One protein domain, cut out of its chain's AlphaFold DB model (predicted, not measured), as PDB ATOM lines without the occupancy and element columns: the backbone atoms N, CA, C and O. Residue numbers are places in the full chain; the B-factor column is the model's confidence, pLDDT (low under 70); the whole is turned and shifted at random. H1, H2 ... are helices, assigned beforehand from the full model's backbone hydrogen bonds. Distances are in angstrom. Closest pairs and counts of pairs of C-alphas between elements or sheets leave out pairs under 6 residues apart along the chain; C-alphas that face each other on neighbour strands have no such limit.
ATOM      1  N   LEU A 195     -52.217   9.995  18.435       43.69
ATOM      2  CA  LEU A 195     -52.036  11.418  18.154       43.69
ATOM      3  C   LEU A 195     -53.387  12.141  18.143       43.69
ATOM      4  O   LEU A 195     -53.470  13.212  18.731       43.69
ATOM      5  N   GLU A 196     -54.440  11.547  17.567       44.44
ATOM      6  CA  GLU A 196     -55.806  12.101  17.608       44.44
ATOM      7  C   GLU A 196     -56.289  12.323  19.052       44.44
ATOM      8  O   GLU A 196     -56.686  13.435  19.401       44.44
ATOM      9  N   ASP A 197     -56.181  11.319  19.930       47.75
ATOM     10  CA  ASP A 197     -56.604  11.431  21.335       47.75
ATOM     11  C   ASP A 197     -55.775  12.477  22.113       47.75
ATOM     12  O   ASP A 197     -56.324  13.249  22.909       47.75
ATOM     13  N   LEU A 198     -54.459  12.568  21.869       47.16
ATOM     14  CA  LEU A 198     -53.610  13.626  22.443       47.16
ATOM     15  C   LEU A 198     -53.997  15.016  21.919       47.16
ATOM     16  O   LEU A 198     -54.033  15.978  22.691       47.16
ATOM     17  N   TRP A 199     -54.305  15.123  20.626       50.59
ATOM     18  CA  TRP A 199     -54.699  16.368  19.976       50.59
ATOM     19  C   TRP A 199     -56.076  16.832  20.457       50.59
ATOM     20  O   TRP A 199     -56.234  18.010  20.760       50.59
ATOM     21  N   HIS A 200     -57.033  15.924  20.670       52.03
ATOM     22  CA  HIS A 200     -58.324  16.235  21.290       52.03
ATOM     23  C   HIS A 200     -58.194  16.667  22.758       52.03
ATOM     24  O   HIS A 200     -58.845  17.632  23.159       52.03
ATOM     25  N   VAL A 201     -57.318  16.042  23.557       51.66
ATOM     26  CA  VAL A 201     -57.026  16.516  24.928       51.66
ATOM     27  C   VAL A 201     -56.392  17.912  24.904       51.66
ATOM     28  O   VAL A 201     -56.795  18.787  25.672       51.66
ATOM     29  N   MET A 202     -55.446  18.159  23.994       47.75
ATOM     30  CA  MET A 202     -54.820  19.473  23.812       47.75
ATOM     31  C   MET A 202     -55.827  20.530  23.323       47.75
ATOM     32  O   MET A 202     -55.827  21.656  23.816       47.75
ATOM     33  N   HIS A 203     -56.734  20.164  22.416       47.78
ATOM     34  CA  HIS A 203     -57.802  21.027  21.915       47.78
ATOM     35  C   HIS A 203     -58.855  21.322  22.997       47.78
ATOM     36  O   HIS A 203     -59.355  22.445  23.071       47.78
ATOM     37  N   GLY A 204     -59.159  20.362  23.876       53.31
ATOM     38  CA  GLY A 204     -59.988  20.581  25.062       53.31
ATOM     39  C   GLY A 204     -59.346  21.584  26.023       53.31
ATOM     40  O   GLY A 204     -59.980  22.567  26.403       53.31
ATOM     41  N   PHE A 219     -48.116  24.668  31.649       51.47
ATOM     42  CA  PHE A 219     -48.181  23.571  30.680       51.47
ATOM     43  C   PHE A 219     -47.476  23.946  29.365       51.47
ATOM     44  O   PHE A 219     -46.559  23.252  28.936       51.47
ATOM     45  N   ALA A 220     -47.808  25.102  28.778       57.19
ATOM     46  CA  ALA A 220     -47.212  25.584  27.528       57.19
ATOM     47  C   ALA A 220     -45.697  25.863  27.630       57.19
ATOM     48  O   ALA A 220     -44.973  25.684  26.657       57.19
ATOM     49  N   SER A 221     -45.192  26.253  28.808       53.06
ATOM     50  CA  SER A 221     -43.745  26.422  29.053       53.06
ATOM     51  C   SER A 221     -43.000  25.119  29.373       53.06
ATOM     52  O   SER A 221     -41.782  25.141  29.558       53.06
ATOM     53  N   LYS A 222     -43.701  23.981  29.451       56.25
ATOM     54  CA  LYS A 222     -43.132  22.671  29.785       56.25
ATOM     55  C   LYS A 222     -43.674  21.600  28.846       56.25
ATOM     56  O   LYS A 222     -44.521  20.797  29.231       56.25
ATOM     57  N   GLY A 223     -43.121  21.537  27.636       53.38
ATOM     58  CA  GLY A 223     -43.261  20.359  26.781       53.38
ATOM     59  C   GLY A 223     -42.678  19.131  27.485       53.38
ATOM     60  O   GLY A 223     -41.468  18.913  27.463       53.38
ATOM     61  N   ILE A 224     -43.523  18.354  28.169       61.75
ATOM     62  CA  ILE A 224     -43.085  17.172  28.917       61.75
ATOM     63  C   ILE A 224     -42.742  16.077  27.906       61.75
ATOM     64  O   ILE A 224     -43.628  15.404  27.384       61.75
ATOM     65  N   ALA A 225     -41.447  15.889  27.648       72.12
ATOM     66  CA  ALA A 225     -40.956  14.812  26.794       72.12
ATOM     67  C   ALA A 225     -41.539  13.454  27.226       72.12
ATOM     68  O   ALA A 225     -41.629  13.163  28.422       72.12
ATOM     69  N   TRP A 226     -41.886  12.601  26.258       56.28
ATOM     70  CA  TRP A 226     -42.573  11.320  26.486       56.28
ATOM     71  C   TRP A 226     -41.930  10.460  27.587       56.28
ATOM     72  O   TRP A 226     -42.614   9.984  28.492       56.28
ATOM     73  N   LYS A 227     -40.594  10.351  27.585       66.81
ATOM     74  CA  LYS A 227     -39.815   9.609  28.597       66.81
ATOM     75  C   LYS A 227     -39.987  10.162  30.024       66.81
ATOM     76  O   LYS A 227     -39.849   9.406  30.980       66.81
ATOM     77  N   THR A 228     -40.302  11.447  30.181       72.31
ATOM     78  CA  THR A 228     -40.592  12.095  31.471       72.31
ATOM     79  C   THR A 228     -42.047  11.881  31.883       72.31
ATOM     80  O   THR A 228     -42.303  11.573  33.045       72.31
ATOM     81  N   ALA A 229     -42.996  11.968  30.945       68.00
ATOM     82  CA  ALA A 229     -44.407  11.672  31.211       68.00
ATOM     83  C   ALA A 229     -44.598  10.212  31.665       68.00
ATOM     84  O   ALA A 229     -45.236   9.961  32.689       68.00
ATOM     85  N   LEU A 230     -43.956   9.269  30.962       64.19
ATOM     86  CA  LEU A 230     -43.984   7.835  31.261       64.19
ATOM     87  C   LEU A 230     -43.405   7.500  32.646       64.19
ATOM     88  O   LEU A 230     -43.928   6.623  33.321       64.19
ATOM     89  N   ARG A 231     -42.368   8.222  33.103       69.38
ATOM     90  CA  ARG A 231     -41.833   8.092  34.474       69.38
ATOM     91  C   ARG A 231     -42.743   8.722  35.528       69.38
ATOM     92  O   ARG A 231     -42.818   8.213  36.638       69.38
ATOM     93  N   ALA A 232     -43.396   9.839  35.207       72.31
ATOM     94  CA  ALA A 232     -44.185  10.601  36.170       72.31
ATOM     95  C   ALA A 232     -45.557   9.975  36.468       72.31
ATOM     96  O   ALA A 232     -46.042  10.100  37.591       72.31
ATOM     97  N   LYS A 233     -46.203   9.345  35.473       74.12
ATOM     98  CA  LYS A 233     -47.511   8.674  35.618       74.12
ATOM     99  C   LYS A 233     -47.622   7.429  34.714       74.12
ATOM    100  O   LYS A 233     -48.460   7.437  33.807       74.12
ATOM    101  N   PRO A 234     -46.814   6.372  34.939       69.38
ATOM    102  CA  PRO A 234     -46.808   5.171  34.096       69.38
ATOM    103  C   PRO A 234     -48.207   4.567  33.947       69.38
ATOM    104  O   PRO A 234     -48.710   4.480  32.830       69.38
ATOM    105  N   ASP A 235     -48.893   4.266  35.051       60.69
ATOM    106  CA  ASP A 235     -50.202   3.601  35.062       60.69
ATOM    107  C   ASP A 235     -51.271   4.360  34.263       60.69
ATOM    108  O   ASP A 235     -52.113   3.763  33.597       60.69
ATOM    109  N   ALA A 236     -51.256   5.696  34.328       67.25
ATOM    110  CA  ALA A 236     -52.231   6.544  33.640       67.25
ATOM    111  C   ALA A 236     -52.011   6.580  32.118       67.25
ATOM    112  O   ALA A 236     -52.947   6.868  31.372       67.25
ATOM    113  N   ILE A 237     -50.784   6.289  31.675       69.19
ATOM    114  CA  ILE A 237     -50.392   6.179  30.270       69.19
ATOM    115  C   ILE A 237     -50.612   4.741  29.778       69.19
ATOM    116  O   ILE A 237     -51.253   4.547  28.749       69.19
ATOM    117  N   GLN A 238     -50.193   3.732  30.547       68.88
ATOM    118  CA  GLN A 238     -50.426   2.311  30.251       68.88
ATOM    119  C   GLN A 238     -51.924   1.983  30.121       68.88
ATOM    120  O   GLN A 238     -52.311   1.260  29.211       68.88
ATOM    121  N   LYS A 239     -52.793   2.585  30.949       67.44
ATOM    122  CA  LYS A 239     -54.265   2.461  30.842       67.44
ATOM    123  C   LYS A 239     -54.879   3.133  29.601       67.44
ATOM    124  O   LYS A 239     -56.088   3.029  29.406       67.44
ATOM    125  N   ARG A 240     -54.094   3.863  28.800       63.84
ATOM    126  CA  ARG A 240     -54.546   4.597  27.599       63.84
ATOM    127  C   ARG A 240     -53.880   4.116  26.310       63.84
ATOM    128  O   ARG A 240     -54.497   4.207  25.253       63.84
ATOM    129  N   ILE A 241     -52.665   3.575  26.384       67.56
ATOM    130  CA  ILE A 241     -52.031   2.875  25.263       67.56
ATOM    131  C   ILE A 241     -52.809   1.584  24.995       67.56
ATOM    132  O   ILE A 241     -52.916   0.718  25.860       67.56
ATOM    133  N   ARG A 242     -53.314   1.426  23.768       59.28
ATOM    134  CA  ARG A 242     -53.727   0.110  23.273       59.28
ATOM    135  C   ARG A 242     -52.481  -0.638  22.831       59.28
ATOM    136  O   ARG A 242     -51.896  -0.308  21.804       59.28
ATOM    137  N   TYR A 243     -52.077  -1.627  23.615       75.50
ATOM    138  CA  TYR A 243     -51.056  -2.578  23.199       75.50
ATOM    139  C   TYR A 243     -51.644  -3.474  22.113       75.50
ATOM    140  O   TYR A 243     -52.620  -4.170  22.372       75.50
ATOM    141  N   VAL A 244     -51.060  -3.437  20.913       81.25
ATOM    142  CA  VAL A 244     -51.312  -4.457  19.890       81.25
ATOM    143  C   VAL A 244     -50.580  -5.714  20.337       81.25
ATOM    144  O   VAL A 244     -49.357  -5.690  20.506       81.25
ATOM    145  N   CYS A 245     -51.315  -6.795  20.570       85.75
ATOM    146  CA  CYS A 245     -50.716  -8.060  20.962       85.75
ATOM    147  C   CYS A 245     -50.176  -8.768  19.704       85.75
ATOM    148  O   CYS A 245     -50.950  -8.988  18.767       85.75
ATOM    149  N   PRO A 246     -48.868  -9.100  19.633       90.50
ATOM    150  CA  PRO A 246     -48.256  -9.632  18.417       90.50
ATOM    151  C   PRO A 246     -48.894 -10.959  17.968       90.50
ATOM    152  O   PRO A 246     -49.491 -11.665  18.789       90.50
ATOM    153  N   PRO A 247     -48.764 -11.320  16.675       92.19
ATOM    154  CA  PRO A 247     -49.400 -12.508  16.112       92.19
ATOM    155  C   PRO A 247     -48.936 -13.806  16.807       92.19
ATOM    156  O   PRO A 247     -47.850 -13.814  17.405       92.19
ATOM    157  N   PRO A 248     -49.745 -14.884  16.764       95.06
ATOM    158  CA  PRO A 248     -49.600 -16.066  17.625       95.06
ATOM    159  C   PRO A 248     -48.204 -16.689  17.622       95.06
ATOM    160  O   PRO A 248     -47.693 -17.098  18.665       95.06
ATOM    161  N   GLU A 249     -47.568 -16.715  16.454       93.12
ATOM    162  CA  GLU A 249     -46.262 -17.317  16.195       93.12
ATOM    163  C   GLU A 249     -45.158 -16.545  16.926       93.12
ATOM    164  O   GLU A 249     -44.300 -17.133  17.589       93.12
ATOM    165  N   ARG A 250     -45.218 -15.208  16.859       93.94
ATOM    166  CA  ARG A 250     -44.266 -14.317  17.531       93.94
ATOM    167  C   ARG A 250     -44.522 -14.266  19.034       93.94
ATOM    168  O   ARG A 250     -43.577 -14.386  19.809       93.94
ATOM    169  N   LEU A 251     -45.784 -14.132  19.449       95.12
ATOM    170  CA  LEU A 251     -46.153 -14.082  20.864       95.12
ATOM    171  C   LEU A 251     -45.745 -15.367  21.595       95.12
ATOM    172  O   LEU A 251     -45.157 -15.292  22.672       95.12
ATOM    173  N   ALA A 252     -46.004 -16.539  21.008       96.38
ATOM    174  CA  ALA A 252     -45.607 -17.816  21.595       96.38
ATOM    175  C   ALA A 252     -44.079 -17.977  21.659       96.38
ATOM    176  O   ALA A 252     -43.569 -18.428  22.683       96.38
ATOM    177  N   ALA A 253     -43.343 -17.573  20.615       95.94
ATOM    178  CA  ALA A 253     -41.881 -17.653  20.597       95.94
ATOM    179  C   ALA A 253     -41.220 -16.719  21.628       95.94
ATOM    180  O   ALA A 253     -40.273 -17.121  22.305       95.94
ATOM    181  N   ASP A 254     -41.717 -15.490  21.775       95.25
ATOM    182  CA  ASP A 254     -41.163 -14.522  22.725       95.25
ATOM    183  C   ASP A 254     -41.549 -14.871  24.182       95.25
ATOM    184  O   ASP A 254     -40.712 -14.746  25.080       95.25
ATOM    185  N   LEU A 255     -42.749 -15.422  24.423       96.00
ATOM    186  CA  LEU A 255     -43.132 -15.984  25.730       96.00
ATOM    187  C   LEU A 255     -42.344 -17.252  26.089       96.00
ATOM    188  O   LEU A 255     -41.959 -17.408  27.246       96.00
ATOM    189  N   TYR A 256     -42.083 -18.144  25.126       96.62
ATOM    190  CA  TYR A 256     -41.277 -19.346  25.361       96.62
ATOM    191  C   TYR A 256     -39.866 -18.969  25.831       96.62
ATOM    192  O   TYR A 256     -39.459 -19.393  26.911       96.62
ATOM    193  N   LYS A 257     -39.171 -18.086  25.094       95.81
ATOM    194  CA  LYS A 257     -37.849 -17.559  25.488       95.81
ATOM    195  C   LYS A 257     -37.887 -16.906  26.871       95.81
ATOM    196  O   LYS A 257     -36.980 -17.106  27.670       95.81
ATOM    197  N   PHE A 258     -38.935 -16.132  27.172       95.88
ATOM    198  CA  PHE A 258     -39.083 -15.511  28.486       95.88
ATOM    199  C   PHE A 258     -39.169 -16.556  29.607       95.88
ATOM    200  O   PHE A 258     -38.430 -16.460  30.583       95.88
ATOM    201  N   PHE A 259     -40.016 -17.580  29.482       96.19
ATOM    202  CA  PHE A 259     -40.095 -18.614  30.516       96.19
ATOM    203  C   PHE A 259     -38.815 -19.459  30.598       96.19
ATOM    204  O   PHE A 259     -38.358 -19.743  31.701       96.19
ATOM    205  N   GLU A 260     -38.184 -19.777  29.466       94.00
ATOM    206  CA  GLU A 260     -36.907 -20.498  29.401       94.00
ATOM    207  C   GLU A 260     -35.769 -19.745  30.116       94.00
ATOM    208  O   GLU A 260     -35.057 -20.338  30.926       94.00
ATOM    209  N   CYS A 261     -35.647 -18.427  29.917       95.00
ATOM    210  CA  CYS A 261     -34.639 -17.604  30.596       95.00
ATOM    211  C   CYS A 261     -34.872 -17.434  32.110       95.00
ATOM    212  O   CYS A 261     -33.915 -17.158  32.834       95.00
ATOM    213  N   TRP A 262     -36.114 -17.550  32.600       91.62
ATOM    214  CA  TRP A 262     -36.463 -17.212  33.991       91.62
ATOM    215  C   TRP A 262     -36.868 -18.411  34.871       91.62
ATOM    216  O   TRP A 262     -36.882 -18.272  36.096       91.62
ATOM    217  N   GLN A 263     -37.152 -19.590  34.303       89.69
ATOM    218  CA  GLN A 263     -37.639 -20.758  35.061       89.69
ATOM    219  C   GLN A 263     -36.659 -21.300  36.117       89.69
ATOM    220  O   GLN A 263     -37.092 -21.809  37.154       89.69
ATOM    221  N   ASP A 264     -35.354 -21.170  35.866       89.25
ATOM    222  CA  ASP A 264     -34.285 -21.703  36.719       89.25
ATOM    223  C   ASP A 264     -33.584 -20.643  37.584       89.25
ATOM    224  O   ASP A 264     -32.723 -20.984  38.398       89.25
ATOM    225  N   VAL A 265     -33.985 -19.371  37.469       91.81
ATOM    226  CA  VAL A 265     -33.500 -18.281  38.328       91.81
ATOM    227  C   VAL A 265     -33.869 -18.576  39.784       91.81
ATOM    228  O   VAL A 265     -35.021 -18.879  40.090       91.81
ATOM    229  N   ILE A 266     -32.909 -18.482  40.704       89.38
ATOM    230  CA  ILE A 266     -33.156 -18.682  42.140       89.38
ATOM    231  C   ILE A 266     -33.841 -17.433  42.714       89.38
ATOM    232  O   ILE A 266     -33.405 -16.307  42.468       89.38
ATOM    233  N   CYS A 267     -34.912 -17.618  43.488       79.94
ATOM    234  CA  CYS A 267     -35.641 -16.516  44.108       79.94
ATOM    235  C   CYS A 267     -34.793 -15.846  45.204       79.94
ATOM    236  O   CYS A 267     -34.432 -16.473  46.200       79.94
ATOM    237  N   SER A 268     -34.509 -14.551  45.048       70.88
ATOM    238  CA  SER A 268     -33.616 -13.795  45.940       70.88
ATOM    239  C   SER A 268     -34.173 -13.519  47.339       70.88
ATOM    240  O   SER A 268     -33.420 -13.078  48.203       70.88
ATOM    241  N   LYS A 269     -35.469 -13.765  47.583       73.62
ATOM    242  CA  LYS A 269     -36.102 -13.536  48.894       73.62
ATOM    243  C   LYS A 269     -35.742 -14.598  49.935       73.62
ATOM    244  O   LYS A 269     -35.601 -14.251  51.101       73.62
ATOM    245  N   ASP A 270     -35.513 -15.842  49.508       62.88
ATOM    246  CA  ASP A 270     -35.195 -16.974  50.387       62.88
ATOM    247  C   ASP A 270     -33.881 -17.667  49.973       62.88
ATOM    248  O   ASP A 270     -33.877 -18.838  49.569       62.88
ATOM    249  N   PRO A 271     -32.723 -16.983  50.091       63.53
ATOM    250  CA  PRO A 271     -31.429 -17.529  49.669       63.53
ATOM    251  C   PRO A 271     -31.036 -18.809  50.427       63.53
ATOM    252  O   PRO A 271     -30.260 -19.612  49.911       63.53
ATOM    253  N   LYS A 272     -31.602 -19.037  51.623       73.38
ATOM    254  CA  LYS A 272     -31.425 -20.275  52.403       73.38
ATOM    255  C   LYS A 272     -32.119 -21.487  51.769       73.38
ATOM    256  O   LYS A 272     -31.581 -22.585  51.844       73.38
ATOM    257  N   LEU A 273     -33.286 -21.298  51.145       76.50
ATOM    258  CA  LEU A 273     -34.097 -22.391  50.586       76.50
ATOM    259  C   LEU A 273     -33.735 -22.728  49.130       76.50
ATOM    260  O   LEU A 273     -34.150 -23.768  48.626       76.50
ATOM    261  N   LYS A 274     -32.978 -21.856  48.441       78.88
ATOM    262  CA  LYS A 274     -32.551 -22.006  47.029       78.88
ATOM    263  C   LYS A 274     -33.699 -22.310  46.047       78.88
ATOM    264  O   LYS A 274     -33.479 -22.897  44.986       78.88
ATOM    265  N   LEU A 275     -34.926 -21.908  46.382       81.12
ATOM    266  CA  LEU A 275     -36.109 -22.195  45.573       81.12
ATOM    267  C   LEU A 275     -36.031 -21.472  44.225       81.12
ATOM    268  O   LEU A 275     -35.781 -20.267  44.158       81.12
ATOM    269  N   LYS A 276     -36.275 -22.218  43.144       88.12
ATOM    270  CA  LYS A 276     -36.413 -21.658  41.794       88.12
ATOM    271  C   LYS A 276     -37.651 -20.764  41.732       88.12
ATOM    272  O   LYS A 276     -38.703 -21.123  42.261       88.12
ATOM    273  N   LEU A 277     -37.522 -19.628  41.050       85.69
ATOM    274  CA  LEU A 277     -38.568 -18.624  40.844       85.69
ATOM    275  C   LEU A 277     -39.843 -19.242  40.249       85.69
ATOM    276  O   LEU A 277     -40.947 -18.850  40.620       85.69
ATOM    277  N   PHE A 278     -39.688 -20.254  39.390       91.00
ATOM    278  CA  PHE A 278     -40.784 -21.084  38.898       91.00
ATOM    279  C   PHE A 278     -40.767 -22.462  39.576       91.00
ATOM    280  O   PHE A 278     -40.009 -23.371  39.199       91.00
ATOM    281  N   ASN A 279     -41.667 -22.629  40.550       90.81
ATOM    282  CA  ASN A 279     -42.061 -23.941  41.059       90.81
ATOM    283  C   ASN A 279     -42.795 -24.757  39.971       90.81
ATOM    284  O   ASN A 279     -43.133 -24.245  38.902       90.81
ATOM    285  N   GLU A 280     -43.034 -26.046  40.216       91.50
ATOM    286  CA  GLU A 280     -43.600 -26.941  39.197       91.50
ATOM    287  C   GLU A 280     -45.001 -26.501  38.723       91.50
ATOM    288  O   GLU A 280     -45.300 -26.546  37.527       91.50
ATOM    289  N   THR A 281     -45.834 -25.992  39.635       91.94
ATOM    290  CA  THR A 281     -47.153 -25.422  39.321       91.94
ATOM    291  C   THR A 281     -47.036 -24.213  38.390       91.94
ATOM    292  O   THR A 281     -47.759 -24.134  37.396       91.94
ATOM    293  N   ALA A 282     -46.088 -23.310  38.653       91.81
ATOM    294  CA  ALA A 282     -45.820 -22.146  37.815       91.81
ATOM    295  C   ALA A 282     -45.298 -22.542  36.422       91.81
ATOM    296  O   ALA A 282     -45.686 -21.918  35.438       91.81
ATOM    297  N   ARG A 283     -44.492 -23.610  36.295       93.62
ATOM    298  CA  ARG A 283     -44.074 -24.130  34.974       93.62
ATOM    299  C   ARG A 283     -45.239 -24.746  34.199       93.62
ATOM    300  O   ARG A 283     -45.378 -24.482  33.006       93.62
ATOM    301  N   LYS A 284     -46.124 -25.495  34.867       94.56
ATOM    302  CA  LYS A 284     -47.361 -26.024  34.255       94.56
ATOM    303  C   LYS A 284     -48.287 -24.894  33.782       94.56
ATOM    304  O   LYS A 284     -48.848 -24.983  32.691       94.56
ATOM    305  N   GLN A 285     -48.392 -23.804  34.545       95.06
ATOM    306  CA  GLN A 285     -49.121 -22.596  34.138       95.06
ATOM    307  C   GLN A 285     -48.442 -21.869  32.964       95.06
ATOM    308  O   GLN A 285     -49.119 -21.530  31.996       95.06
ATOM    309  N   ALA A 286     -47.118 -21.686  33.000       95.25
ATOM    310  CA  ALA A 286     -46.341 -21.071  31.921       95.25
ATOM    311  C   ALA A 286     -46.494 -21.825  30.588       95.25
ATOM    312  O   ALA A 286     -46.794 -21.208  29.564       95.25
ATOM    313  N   ALA A 287     -46.399 -23.159  30.606       95.31
ATOM    314  CA  ALA A 287     -46.651 -23.995  29.432       95.31
ATOM    315  C   ALA A 287     -48.082 -23.815  28.887       95.31
ATOM    316  O   ALA A 287     -48.275 -23.683  27.678       95.31
ATOM    317  N   GLY A 288     -49.083 -23.724  29.772       95.94
ATOM    318  CA  GLY A 288     -50.466 -23.412  29.393       95.94
ATOM    319  C   GLY A 288     -50.644 -22.021  28.769       95.94
ATOM    320  O   GLY A 288     -51.451 -21.862  27.854       95.94
ATOM    321  N   ILE A 289     -49.869 -21.023  29.210       96.06
ATOM    322  CA  ILE A 289     -49.874 -19.661  28.648       96.06
ATOM    323  C   ILE A 289     -49.228 -19.638  27.255       96.06
ATOM    324  O   ILE A 289     -49.802 -19.051  26.337       96.06
ATOM    325  N   VAL A 290     -48.088 -20.314  27.062       96.69
ATOM    326  CA  VAL A 290     -47.456 -20.463  25.734       96.69
ATOM    327  C   VAL A 290     -48.393 -21.195  24.769       96.69
ATOM    328  O   VAL A 290     -48.561 -20.766  23.630       96.69
ATOM    329  N   GLU A 291     -49.076 -22.247  25.226       96.00
ATOM    330  CA  GLU A 291     -50.062 -22.976  24.421       96.00
ATOM    331  C   GLU A 291     -51.295 -22.119  24.072       96.00
ATOM    332  O   GLU A 291     -51.805 -22.194  22.953       96.00
ATOM    333  N   ALA A 292     -51.760 -21.260  24.985       93.50
ATOM    334  CA  ALA A 292     -52.840 -20.311  24.709       93.50
ATOM    335  C   ALA A 292     -52.422 -19.224  23.698       93.50
ATOM    336  O   ALA A 292     -53.201 -18.898  22.798       93.50
ATOM    337  N   ALA A 293     -51.189 -18.713  23.794       95.44
ATOM    338  CA  ALA A 293     -50.612 -17.800  22.806       95.44
ATOM    339  C   ALA A 293     -50.505 -18.462  21.424       95.44
ATOM    340  O   ALA A 293     -51.009 -17.916  20.447       95.44
ATOM    341  N   ARG A 294     -49.954 -19.682  21.359       95.12
ATOM    342  CA  ARG A 294     -49.784 -20.473  20.125       95.12
ATOM    343  C   ARG A 294     -51.109 -20.795  19.422       95.12
ATOM    344  O   ARG A 294     -51.139 -20.944  18.207       95.12
ATOM    345  N   ARG A 295     -52.212 -20.883  20.174       92.94
ATOM    346  CA  ARG A 295     -53.583 -21.049  19.649       92.94
ATOM    347  C   ARG A 295     -54.262 -19.734  19.242       92.94
ATOM    348  O   ARG A 295     -55.438 -19.758  18.890       92.94
ATOM    349  N   GLY A 296     -53.574 -18.595  19.341       92.88
ATOM    350  CA  GLY A 296     -54.139 -17.273  19.065       92.88
ATOM    351  C   GLY A 296     -55.229 -16.834  20.047       92.88
ATOM    352  O   GLY A 296     -56.041 -15.982  19.710       92.88
ATOM    353  N   LEU A 297     -55.270 -17.401  21.260       91.56
ATOM    354  CA  LEU A 297     -56.239 -17.012  22.297       91.56
ATOM    355  C   LEU A 297     -55.817 -15.749  23.067       91.56
ATOM    356  O   LEU A 297     -56.615 -15.212  23.831       91.56
ATOM    357  N   LEU A 298     -54.563 -15.313  22.894       90.31
ATOM    358  CA  LEU A 298     -53.972 -14.143  23.556       90.31
ATOM    359  C   LEU A 298     -53.532 -13.038  22.577       90.31
ATOM    360  O   LEU A 298     -53.366 -11.900  23.006       90.31
ATOM    361  N   SER A 299     -53.340 -13.356  21.294       91.25
ATOM    362  CA  SER A 299     -53.001 -12.393  20.237       91.25
ATOM    363  C   SER A 299     -54.230 -11.626  19.755       91.25
ATOM    364  O   SER A 299     -55.349 -12.140  19.815       91.25
ATOM    365  N   ASP A 300     -54.025 -10.424  19.211       86.69
ATOM    366  CA  ASP A 300     -55.088  -9.749  18.466       86.69
ATOM    367  C   ASP A 300     -55.391 -10.523  17.167       86.69
ATOM    368  O   ASP A 300     -54.477 -11.095  16.559       86.69
ATOM    369  N   PRO A 301     -56.658 -10.565  16.709       78.75
ATOM    370  CA  PRO A 301     -56.989 -11.173  15.427       78.75
ATOM    371  C   PRO A 301     -56.287 -10.405  14.294       78.75
ATOM    372  O   PRO A 301     -56.236  -9.172  14.349       78.75
TER     373      PRO A 301
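Overview. This is residues 195 to 204 and 219 to 301 of the 827 residues of an uncharacterized protein of Dendrothele bispora (strain CBS 962.96) (UniProt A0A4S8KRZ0). Two long helices, H4 and H5, lie side by side as a helical hairpin at one end of a flat, drawn-out model; residues 239 to 247 lead to it from two short helices, H2 and H3, and H1 lies alone at the far end. The printed part has 93 residues with five named helices, H1 to H5, and no named strand: all helix. It is extended, with a radius of gyration of the C-alphas of 19.6 A and spans of 54 by 39 by 16 A.

Arrangement. H1, residues 195 to 204, touches no helix. H2, residues 226 to 232, and H3, residues 234 to 238, are close but not clearly touching; their closest C-alphas, Leu 230 and Ile 237, are 6.7 A apart. H4, residues 248 to 262, touches H5, residues 280 to 294, at a shallow tilt of 21 degrees, opposite ways; their closest C-alphas, Pro 248 and Arg 294, are 5.1 A apart. Every O i to N i+4 pair is within hydrogen-bond range in H1, H3, H4 and H5, and 2 of 3 in H2.

Along the chain. H1 begins at C-alpha 195 (-52.036, 11.418, 18.154). H4 is 21.0 A long; H5, 21.1 A, ends at C-alpha 294 (-49.784, -20.473, 20.125).

Size, cuts and confidence. Residues 205 to 218 are not printed; C-alphas 204 and 219 are 13.4 A apart. The link H4 to H5 is long. The pLDDT is under 70 in 32 residues, among them 195 to 204.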